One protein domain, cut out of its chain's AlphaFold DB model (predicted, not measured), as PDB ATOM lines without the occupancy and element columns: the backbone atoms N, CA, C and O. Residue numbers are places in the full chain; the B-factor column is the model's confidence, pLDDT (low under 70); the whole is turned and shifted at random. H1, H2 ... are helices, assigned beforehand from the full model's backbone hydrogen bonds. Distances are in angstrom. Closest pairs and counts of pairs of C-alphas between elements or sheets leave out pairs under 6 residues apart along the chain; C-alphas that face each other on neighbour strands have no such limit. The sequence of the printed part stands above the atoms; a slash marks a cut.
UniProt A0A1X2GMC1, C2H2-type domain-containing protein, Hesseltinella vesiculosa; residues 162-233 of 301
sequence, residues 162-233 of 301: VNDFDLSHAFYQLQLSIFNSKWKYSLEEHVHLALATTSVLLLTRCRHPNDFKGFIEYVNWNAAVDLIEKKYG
ATOM      1  N   VAL A 162     139.322  41.458  17.692       88.38
ATOM      2  CA  VAL A 162     139.722  40.147  17.169       88.38
ATOM      3  C   VAL A 162     138.663  39.693  16.172       88.38
ATOM      4  O   VAL A 162     137.533  39.472  16.576       88.38
ATOM      5  N   ASN A 163     139.003  39.503  14.893       88.56
ATOM      6  CA  ASN A 163     138.038  39.086  13.857       88.56
ATOM      7  C   ASN A 163     136.756  39.945  13.852       88.56
ATOM      8  O   ASN A 163     135.653  39.410  13.918       88.56
ATOM      9  N   ASP A 164     136.911  41.272  13.862       89.19
ATOM     10  CA  ASP A 164     135.812  42.251  13.944       89.19
ATOM     11  C   ASP A 164     134.961  42.182  15.231       89.19
ATOM     12  O   ASP A 164     133.974  42.902  15.372       89.19
ATOM     13  N   PHE A 165     135.363  41.367  16.211       89.38
ATOM     14  CA  PHE A 165     134.760  41.303  17.535       89.38
ATOM     15  C   PHE A 165     135.544  42.159  18.533       89.38
ATOM     16  O   PHE A 165     136.724  41.912  18.795       89.38
ATOM     17  N   ASP A 166     134.881  43.158  19.113       89.75
ATOM     18  CA  ASP A 166     135.456  44.018  20.145       89.75
ATOM     19  C   ASP A 166     135.382  43.340  21.522       89.75
ATOM     20  O   ASP A 166     134.358  43.366  22.215       89.75
ATOM     21  N   LEU A 167     136.497  42.730  21.927       87.00
ATOM     22  CA  LEU A 167     136.602  42.037  23.206       87.00
ATOM     23  C   LEU A 167     136.515  43.013  24.386       87.00
ATOM     24  O   LEU A 167     135.938  42.665  25.418       87.00
ATOM     25  N   SER A 168     137.054  44.229  24.239       87.44
ATOM     26  CA  SER A 168     136.986  45.264  25.275       87.44
ATOM     27  C   SER A 168     135.533  45.638  25.563       87.44
ATOM     28  O   SER A 168     135.120  45.692  26.723       87.44
ATOM     29  N   HIS A 169     134.731  45.817  24.512       88.75
ATOM     30  CA  HIS A 169     133.304  46.088  24.652       88.75
ATOM     31  C   HIS A 169     132.537  44.900  25.251       88.75
ATOM     32  O   HIS A 169     131.691  45.089  26.124       88.75
ATOM     33  N   ALA A 170     132.845  43.667  24.843       87.50
ATOM     34  CA  ALA A 170     132.181  42.484  25.388       87.50
ATOM     35  C   ALA A 170     132.427  42.302  26.898       87.50
ATOM     36  O   ALA A 170     131.501  41.980  27.644       87.50
ATOM     37  N   PHE A 171     133.649  42.565  27.372       84.75
ATOM     38  CA  PHE A 171     133.953  42.560  28.806       84.75
ATOM     39  C   PHE A 171     133.222  43.663  29.565       84.75
ATOM     40  O   PHE A 171     132.742  43.418  30.671       84.75
ATOM     41  N   TYR A 172     133.093  44.847  28.970       87.00
ATOM     42  CA  TYR A 172     132.293  45.924  29.542       87.00
ATOM     43  C   TYR A 172     130.818  45.514  29.700       87.00
ATOM     44  O   TYR A 172     130.229  45.698  30.764       87.00
ATOM     45  N   GLN A 173     130.231  44.865  28.691       85.62
ATOM     46  CA  GLN A 173     128.859  44.347  28.785       85.62
ATOM     47  C   GLN A 173     128.710  43.272  29.869       85.62
ATOM     48  O   GLN A 173     127.716  43.265  30.598       85.62
ATOM     49  N   LEU A 174     129.708  42.399  30.023       83.88
ATOM     50  CA  LEU A 174     129.742  41.409  31.099       83.88
ATOM     51  C   LEU A 174     129.805  42.075  32.486       83.88
ATOM     52  O   LEU A 174     129.089  41.680  33.402       83.88
ATOM     53  N   GLN A 175     130.623  43.117  32.648       84.00
ATOM     54  CA  GLN A 175     130.691  43.899  33.888       84.00
ATOM     55  C   GLN A 175     129.334  44.522  34.237       84.00
ATOM     56  O   GLN A 175     128.860  44.391  35.368       84.00
ATOM     57  N   LEU A 176     128.672  45.137  33.251       84.00
ATOM     58  CA  LEU A 176     127.325  45.680  33.417       84.00
ATOM     59  C   LEU A 176     126.302  44.593  33.757       84.00
ATOM     60  O   LEU A 176     125.412  44.823  34.577       84.00
ATOM     61  N   SER A 177     126.403  43.401  33.160       81.88
ATOM     62  CA  SER A 177     125.459  42.326  33.460       81.88
ATOM     63  C   SER A 177     125.583  41.862  34.903       81.88
ATOM     64  O   SER A 177     124.555  41.740  35.558       81.88
ATOM     65  N   ILE A 178     126.810  41.670  35.407       76.94
ATOM     66  CA  ILE A 178     127.075  41.298  36.806       76.94
ATOM     67  C   ILE A 178     126.505  42.363  37.747       76.94
ATOM     68  O   ILE A 178     125.826  42.035  38.719       76.94
ATOM     69  N   PHE A 179     126.734  43.639  37.426       78.00
ATOM     70  CA  PHE A 179     126.199  44.770  38.187       78.00
ATOM     71  C   PHE A 179     124.664  44.734  38.263       78.00
ATOM     72  O   PHE A 179     124.070  44.970  39.318       78.00
ATOM     73  N   ASN A 180     124.012  44.396  37.149       80.19
ATOM     74  CA  ASN A 180     122.556  44.371  37.035       80.19
ATOM     75  C   ASN A 180     121.918  43.081  37.586       80.19
ATOM     76  O   ASN A 180     120.773  43.103  38.039       80.19
ATOM     77  N   SER A 181     122.625  41.949  37.584       71.25
ATOM     78  CA  SER A 181     122.091  40.623  37.925       71.25
ATOM     79  C   SER A 181     122.222  40.260  39.409       71.25
ATOM     80  O   SER A 181     122.443  39.089  39.712       71.25
ATOM     81  N   LYS A 182     122.046  41.245  40.306       58.31
ATOM     82  CA  LYS A 182     122.442  41.287  41.735       58.31
ATOM     83  C   LYS A 182     122.246  40.027  42.609       58.31
ATOM     84  O   LYS A 182     122.791  40.002  43.701       58.31
ATOM     85  N   TRP A 183     121.474  39.026  42.183       55.34
ATOM     86  CA  TRP A 183     121.067  37.870  42.998       55.34
ATOM     87  C   TRP A 183     120.787  36.588  42.197       55.34
ATOM     88  O   TRP A 183     120.063  35.718  42.676       55.34
ATOM     89  N   LYS A 184     121.270  36.475  40.951       60.09
ATOM     90  CA  LYS A 184     120.954  35.311  40.094       60.09
ATOM     91  C   LYS A 184     122.008  34.207  40.096       60.09
ATOM     92  O   LYS A 184     121.674  33.088  39.727       60.09
ATOM     93  N   TYR A 185     123.232  34.528  40.497       63.25
ATOM     94  CA  TYR A 185     124.366  33.609  40.465       63.25
ATOM     95  C   TYR A 185     124.812  33.237  41.881       63.25
ATOM     96  O   TYR A 185     124.599  33.997  42.831       63.25
ATOM     97  N   SER A 186     125.442  32.077  42.036       67.94
ATOM     98  CA  SER A 186     126.087  31.684  43.289       67.94
ATOM     99  C   SER A 186     127.255  32.624  43.628       67.94
ATOM    100  O   SER A 186     127.736  33.387  42.783       67.94
ATOM    101  N   LEU A 187     127.728  32.608  44.879       61.34
ATOM    102  CA  LEU A 187     128.897  33.402  45.283       61.34
ATOM    103  C   LEU A 187     130.144  33.025  44.465       61.34
ATOM    104  O   LEU A 187     130.903  33.900  44.051       61.34
ATOM    105  N   GLU A 188     130.325  31.731  44.201       65.19
ATOM    106  CA  GLU A 188     131.416  31.196  43.384       65.19
ATOM    107  C   GLU A 188     131.357  31.740  41.950       65.19
ATOM    108  O   GLU A 188     132.346  32.279  41.447       65.19
ATOM    109  N   GLU A 189     130.180  31.699  41.323       66.00
ATOM    110  CA  GLU A 189     129.959  32.236  39.977       66.00
ATOM    111  C   GLU A 189     130.251  33.743  39.911       66.00
ATOM    112  O   GLU A 189     130.946  34.197  39.001       66.00
ATOM    113  N   HIS A 190     129.807  34.525  40.902       65.31
ATOM    114  CA  HIS A 190     130.113  35.958  40.966       65.31
ATOM    115  C   HIS A 190     131.617  36.232  41.086       65.31
ATOM    116  O   HIS A 190     132.121  37.136  40.418       65.31
ATOM    117  N   VAL A 191     132.348  35.464  41.902       66.06
ATOM    118  CA  VAL A 191     133.806  35.608  42.040       66.06
ATOM    119  C   VAL A 191     134.503  35.270  40.723       66.06
ATOM    120  O   VAL A 191     135.365  36.030  40.281       66.06
ATOM    121  N   HIS A 192     134.109  34.188  40.052       67.31
ATOM    122  CA  HIS A 192     134.671  33.821  38.752       67.31
ATOM    123  C   HIS A 192     134.418  34.886  37.680       67.31
ATOM    124  O   HIS A 192     135.349  35.271  36.968       67.31
ATOM    125  N   LEU A 193     133.192  35.405  37.598       69.75
ATOM    126  CA  LEU A 193     132.803  36.458  36.661       69.75
ATOM    127  C   LEU A 193     133.521  37.788  36.961       69.75
ATOM    128  O   LEU A 193     134.037  38.437  36.049       69.75
ATOM    129  N   ALA A 194     133.634  38.179  38.234       68.56
ATOM    130  CA  ALA A 194     134.356  39.383  38.659       68.56
ATOM    131  C   ALA A 194     135.866  39.296  38.371       68.56
ATOM    132  O   ALA A 194     136.494  40.252  37.913       68.56
ATOM    133  N   LEU A 195     136.464  38.129  38.598       68.38
ATOM    134  CA  LEU A 195     137.860  37.898  38.255       68.38
ATOM    135  C   LEU A 195     138.055  37.935  36.731       68.38
ATOM    136  O   LEU A 195     138.956  38.620  36.247       68.38
ATOM    137  N   ALA A 196     137.190  37.266  35.960       68.06
ATOM    138  CA  ALA A 196     137.272  37.250  34.500       68.06
ATOM    139  C   ALA A 196     137.118  38.650  33.887       68.06
ATOM    140  O   ALA A 196     137.882  39.017  32.998       68.06
ATOM    141  N   THR A 197     136.186  39.458  34.394       67.88
ATOM    142  CA  THR A 197     135.957  40.832  33.916       67.88
ATOM    143  C   THR A 197     137.100  41.796  34.190       67.88
ATOM    144  O   THR A 197     137.207  42.817  33.514       67.88
ATOM    145  N   THR A 198     137.941  41.502  35.176       64.81
ATOM    146  CA  THR A 198     139.077  42.351  35.552       64.81
ATOM    147  C   THR A 198     140.402  41.834  35.001       64.81
ATOM    148  O   THR A 198     141.420  42.519  35.100       64.81
ATOM    149  N   SER A 199     140.417  40.641  34.397       64.56
ATOM    150  CA  SER A 199     141.645  40.008  33.938       64.56
ATOM    151  C   SER A 199     141.438  39.145  32.696       64.56
ATOM    152  O   SER A 199     141.053  37.977  32.762       64.56
ATOM    153  N   VAL A 200     141.873  39.686  31.555       56.47
ATOM    154  CA  VAL A 200     142.078  38.960  30.286       56.47
ATOM    155  C   VAL A 200     142.991  37.725  30.464       56.47
ATOM    156  O   VAL A 200     142.972  36.797  29.659       56.47
ATOM    157  N   LEU A 201     143.776  37.647  31.543       54.09
ATOM    158  CA  LEU A 201     144.646  36.501  31.828       54.09
ATOM    159  C   LEU A 201     143.886  35.261  32.322       54.09
ATOM    160  O   LEU A 201     144.451  34.167  32.309       54.09
ATOM    161  N   LEU A 202     142.612  35.399  32.706       57.66
ATOM    162  CA  LEU A 202     141.747  34.266  33.055       57.66
ATOM    163  C   LEU A 202     141.078  33.616  31.844       57.66
ATOM    164  O   LEU A 202     140.397  32.602  32.002       57.66
ATOM    165  N   LEU A 203     141.373  34.104  30.631       60.00
ATOM    166  CA  LEU A 203     141.070  33.435  29.366       60.00
ATOM    167  C   LEU A 203     141.912  32.152  29.175       60.00
ATOM    168  O   LEU A 203     142.487  31.890  28.115       60.00
ATOM    169  N   THR A 204     142.048  31.321  30.206       61.78
ATOM    170  CA  THR A 204     142.378  29.903  30.035       61.78
ATOM    171  C   THR A 204     141.404  29.342  28.997       61.78
ATOM    172  O   THR A 204     140.234  29.720  29.028       61.78
ATOM    173  N   ARG A 205     141.855  28.503  28.045       64.69
ATOM    174  CA  ARG A 205     140.941  27.871  27.068       64.69
ATOM    175  C   ARG A 205     139.787  27.241  27.856       64.69
ATOM    176  O   ARG A 205     140.019  26.360  28.681       64.69
ATOM    177  N   CYS A 206     138.610  27.852  27.730       56.12
ATOM    178  CA  CYS A 206     137.652  27.963  28.827       56.12
ATOM    179  C   CYS A 206     137.143  26.585  29.270       56.12
ATOM    180  O   CYS A 206     136.677  25.816  28.432       56.12
ATOM    181  N   ARG A 207     137.197  26.280  30.577       55.66
ATOM    182  CA  ARG A 207     136.499  25.113  31.153       55.66
ATOM    183  C   ARG A 207     134.993  25.361  31.331       55.66
ATOM    184  O   ARG A 207     134.247  24.394  31.410       55.66
ATOM    185  N   HIS A 208     134.550  26.624  31.315       57.28
ATOM    186  CA  HIS A 208     133.152  27.025  31.529       57.28
ATOM    187  C   HIS A 208     132.661  27.992  30.433       57.28
ATOM    188  O   HIS A 208     132.406  29.166  30.687       57.28
ATOM    189  N   PRO A 209     132.538  27.534  29.172       61.41
ATOM    190  CA  PRO A 209     132.120  28.389  28.057       61.41
ATOM    191  C   PRO A 209     130.679  28.904  28.193       61.41
ATOM    192  O   PRO A 209     130.316  29.871  27.530       61.41
ATOM    193  N   ASN A 210     129.856  28.270  29.033       66.31
ATOM    194  CA  ASN A 210     128.443  28.610  29.178       66.31
ATOM    195  C   ASN A 210     128.228  29.951  29.888       66.31
ATOM    196  O   ASN A 210     127.339  30.695  29.481       66.31
ATOM    197  N   ASP A 211     129.077  30.292  30.857       67.12
ATOM    198  CA  ASP A 211     128.926  31.509  31.671       67.12
ATOM    199  C   ASP A 211     129.182  32.775  30.841       67.12
ATOM    200  O   ASP A 211     128.606  33.833  31.083       67.12
ATOM    201  N   PHE A 212     130.003  32.641  29.797       71.56
ATOM    202  CA  PHE A 212     130.385  33.727  28.896       71.56
ATOM    203  C   PHE A 212     129.619  33.716  27.576       71.56
ATOM    204  O   PHE A 212     129.689  34.695  26.837       71.56
ATOM    205  N   LYS A 213     128.864  32.651  27.277       73.25
ATOM    206  CA  LYS A 213     128.196  32.461  25.980       73.25
ATOM    207  C   LYS A 213     127.241  33.605  25.619       73.25
ATOM    208  O   LYS A 213     127.018  33.850  24.440       73.25
ATOM    209  N   GLY A 214     126.692  34.300  26.618       78.12
ATOM    210  CA  GLY A 214     125.836  35.472  26.414       78.12
ATOM    211  C   GLY A 214     126.569  36.727  25.924       78.12
ATOM    212  O   GLY A 214     125.916  37.639  25.431       78.12
ATOM    213  N   PHE A 215     127.899  36.775  26.041       82.31
ATOM    214  CA  PHE A 215     128.708  37.975  25.785       82.31
ATOM    215  C   PHE A 215     129.833  37.732  24.781       82.31
ATOM    216  O   PHE A 215     130.138  38.601  23.970       82.31
ATOM    217  N   ILE A 216     130.468  36.558  24.836       84.25
ATOM    218  CA  ILE A 216     131.600  36.196  23.988       84.25
ATOM    219  C   ILE A 216     131.354  34.793  23.434       84.25
ATOM    220  O   ILE A 216     131.299  33.807  24.172       84.25
ATOM    221  N   GLU A 217     131.233  34.690  22.113       84.94
ATOM    222  CA  GLU A 217     131.134  33.396  21.447       84.94
ATOM    223  C   GLU A 217     132.435  32.599  21.580       84.94
ATOM    224  O   GLU A 217     133.535  33.152  21.565       84.94
ATOM    225  N   TYR A 218     132.323  31.270  21.636       83.12
ATOM    226  CA  TYR A 218     133.473  30.372  21.792       83.12
ATOM    227  C   TYR A 218     134.556  30.575  20.717       83.12
ATOM    228  O   TYR A 218     135.750  30.478  21.004       83.12
ATOM    229  N   VAL A 219     134.153  30.877  19.479       86.50
ATOM    230  CA  VAL A 219     135.083  31.133  18.368       86.50
ATOM    231  C   VAL A 219     135.876  32.419  18.615       86.50
ATOM    232  O   VAL A 219     137.105  32.398  18.552       86.50
ATOM    233  N   ASN A 220     135.191  33.505  18.985       86.94
ATOM    234  CA  ASN A 220     135.814  34.797  19.286       86.94
ATOM    235  C   ASN A 220     136.694  34.722  20.537       86.94
ATOM    236  O   ASN A 220     137.778  35.300  20.568       86.94
ATOM    237  N   TRP A 221     136.280  33.938  21.535       83.81
ATOM    238  CA  TRP A 221     137.075  33.662  22.728       83.81
ATOM    239  C   TRP A 221     138.411  33.000  22.386       83.81
ATOM    240  O   TRP A 221     139.464  33.473  22.808       83.81
ATOM    241  N   ASN A 222     138.394  31.910  21.611       84.69
ATOM    242  CA  ASN A 222     139.631  31.224  21.235       84.69
ATOM    243  C   ASN A 222     140.515  32.092  20.342       84.69
ATOM    244  O   ASN A 222     141.721  32.144  20.565       84.69
ATOM    245  N   ALA A 223     139.923  32.825  19.398       87.75
ATOM    246  CA  ALA A 223     140.671  33.758  18.569       87.75
ATOM    247  C   ALA A 223     141.352  34.851  19.413       87.75
ATOM    248  O   ALA A 223     142.501  35.206  19.153       87.75
ATOM    249  N   ALA A 224     140.678  35.352  20.456       86.19
ATOM    250  CA  ALA A 224     141.248  36.334  21.371       86.19
ATOM    251  C   ALA A 224     142.417  35.750  22.166       86.19
ATOM    252  O   ALA A 224     143.480  36.368  22.247       86.19
ATOM    253  N   VAL A 225     142.246  34.538  22.701       84.19
ATOM    254  CA  VAL A 225     143.309  33.796  23.389       84.19
ATOM    255  C   VAL A 225     144.521  33.614  22.482       84.19
ATOM    256  O   VAL A 225     145.631  33.950  22.890       84.19
ATOM    257  N   ASP A 226     144.316  33.141  21.254       86.62
ATOM    258  CA  ASP A 226     145.400  32.901  20.302       86.62
ATOM    259  C   ASP A 226     146.096  34.217  19.900       86.62
ATOM    260  O   ASP A 226     147.326  34.261  19.794       86.62
ATOM    261  N   LEU A 227     145.347  35.320  19.741       88.25
ATOM    262  CA  LEU A 227     145.921  36.647  19.484       88.25
ATOM    263  C   LEU A 227     146.808  37.107  20.645       88.25
ATOM    264  O   LEU A 227     147.921  37.579  20.406       88.25
ATOM    265  N   ILE A 228     146.341  36.975  21.889       85.38
ATOM    266  CA  ILE A 228     147.090  37.365  23.090       85.38
ATOM    267  C   ILE A 228     148.342  36.498  23.233       85.38
ATOM    268  O   ILE A 228     149.442  37.022  23.417       85.38
ATOM    269  N   GLU A 229     148.206  35.178  23.096       85.88
ATOM    270  CA  GLU A 229     149.337  34.252  23.166       85.88
ATOM    271  C   GLU A 229     150.400  34.593  22.117       85.88
ATOM    272  O   GLU A 229     151.585  34.689  22.446       85.88
ATOM    273  N   LYS A 230     149.976  34.874  20.880       89.25
ATOM    274  CA  LYS A 230     150.864  35.292  19.793       89.25
ATOM    275  C   LYS A 230     151.509  36.654  20.056       89.25
ATOM    276  O   LYS A 230     152.718  36.784  19.887       89.25
ATOM    277  N   LYS A 231     150.729  37.661  20.467       87.69
ATOM    278  CA  LYS A 231     151.191  39.046  20.674       87.69
ATOM    279  C   LYS A 231     152.241  39.142  21.779       87.69
ATOM    280  O   LYS A 231     153.199  39.895  21.638       87.69
ATOM    281  N   TYR A 232     152.075  38.371  22.850       84.38
ATOM    282  CA  TYR A 232     152.962  38.408  24.016       84.38
ATOM    283  C   TYR A 232     153.942  37.227  24.082       84.38
ATOM    284  O   TYR A 232     154.692  37.109  25.049       84.38
ATOM    285  N   GLY A 233     153.950  36.341  23.080       84.75
ATOM    286  CA  GLY A 233     154.821  35.163  23.056       84.75
ATOM    287  C   GLY A 233     154.570  34.196  24.219       84.75
ATOM    288  O   GLY A 233     155.500  33.536  24.691       84.75
TER     289      GLY A 233
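What this domain is: This is residues 162 to 233 of the 301 residues of the protein "C2H2-type domain-containing protein" of Hesseltinella vesiculosa (UniProt A0A1X2GMC1). The longest helix, H4, makes one end of an elongated model, and a helical hairpin of H1 and H2 makes the other, with H4 coming close to H1 at a steep angle near where H1 begins. The short helix H3 is near H2 and close to H4. The printed part has 72 residues with four named helices, in the order H1, H2, H3, H4, and no named strand; the class is all helix. It is compact, with a radius of gyration of the C-alphas of 12.2 A, and spans 38 by 21 by 18 A.

Where its parts are: Find C-alpha 218 at (133.473, 30.372, 21.792); from there H4, residues 218 to 232, runs 21.2 A to C-alpha 232 at (152.962, 38.408, 24.016). Look for H1, residues 167 to 180, from C-alpha 167 at (136.602, 42.037, 23.206); it is 19.8 A long. H2, residues 187 to 198, is 16.7 A long, and H3 is residues 209 to 212, 5.7 A long.

How they stand to each other: H4 and H1 are close but not clearly touching, with the C-alphas of Ala 224 and Leu 167 closest at 7.6 A, at a steep tilt of 57 degrees, opposite ways. H1 and H2 touch and form a hairpin; their closest C-alphas, Phe 171 and Thr 197, are 5.8 A apart. They run opposite ways at a shallow tilt of 34 degrees, only just short of steep. H3 and H4 are close but not clearly touching, the closest C-alphas, Pro 209 and Tyr 218, 6.7 A apart. H2 and H4 are apart. In H1, H2 and H4 every O i to N i+4 pair is within hydrogen-bond range; H3 is too short for such a pair, and its one O i to N i+3 pair is not within range.

The domain as a whole: The two C-alphas farthest apart, those of Trp 183 and Gly 233, are 39.3 A apart. The printed part has no cut. The link from H3 to H4 is tight, those from H1 to H2 and from H2 to H3 are short. Look at residues 182 to 211 for pLDDT under 70; the mean of the printed part is 75.4.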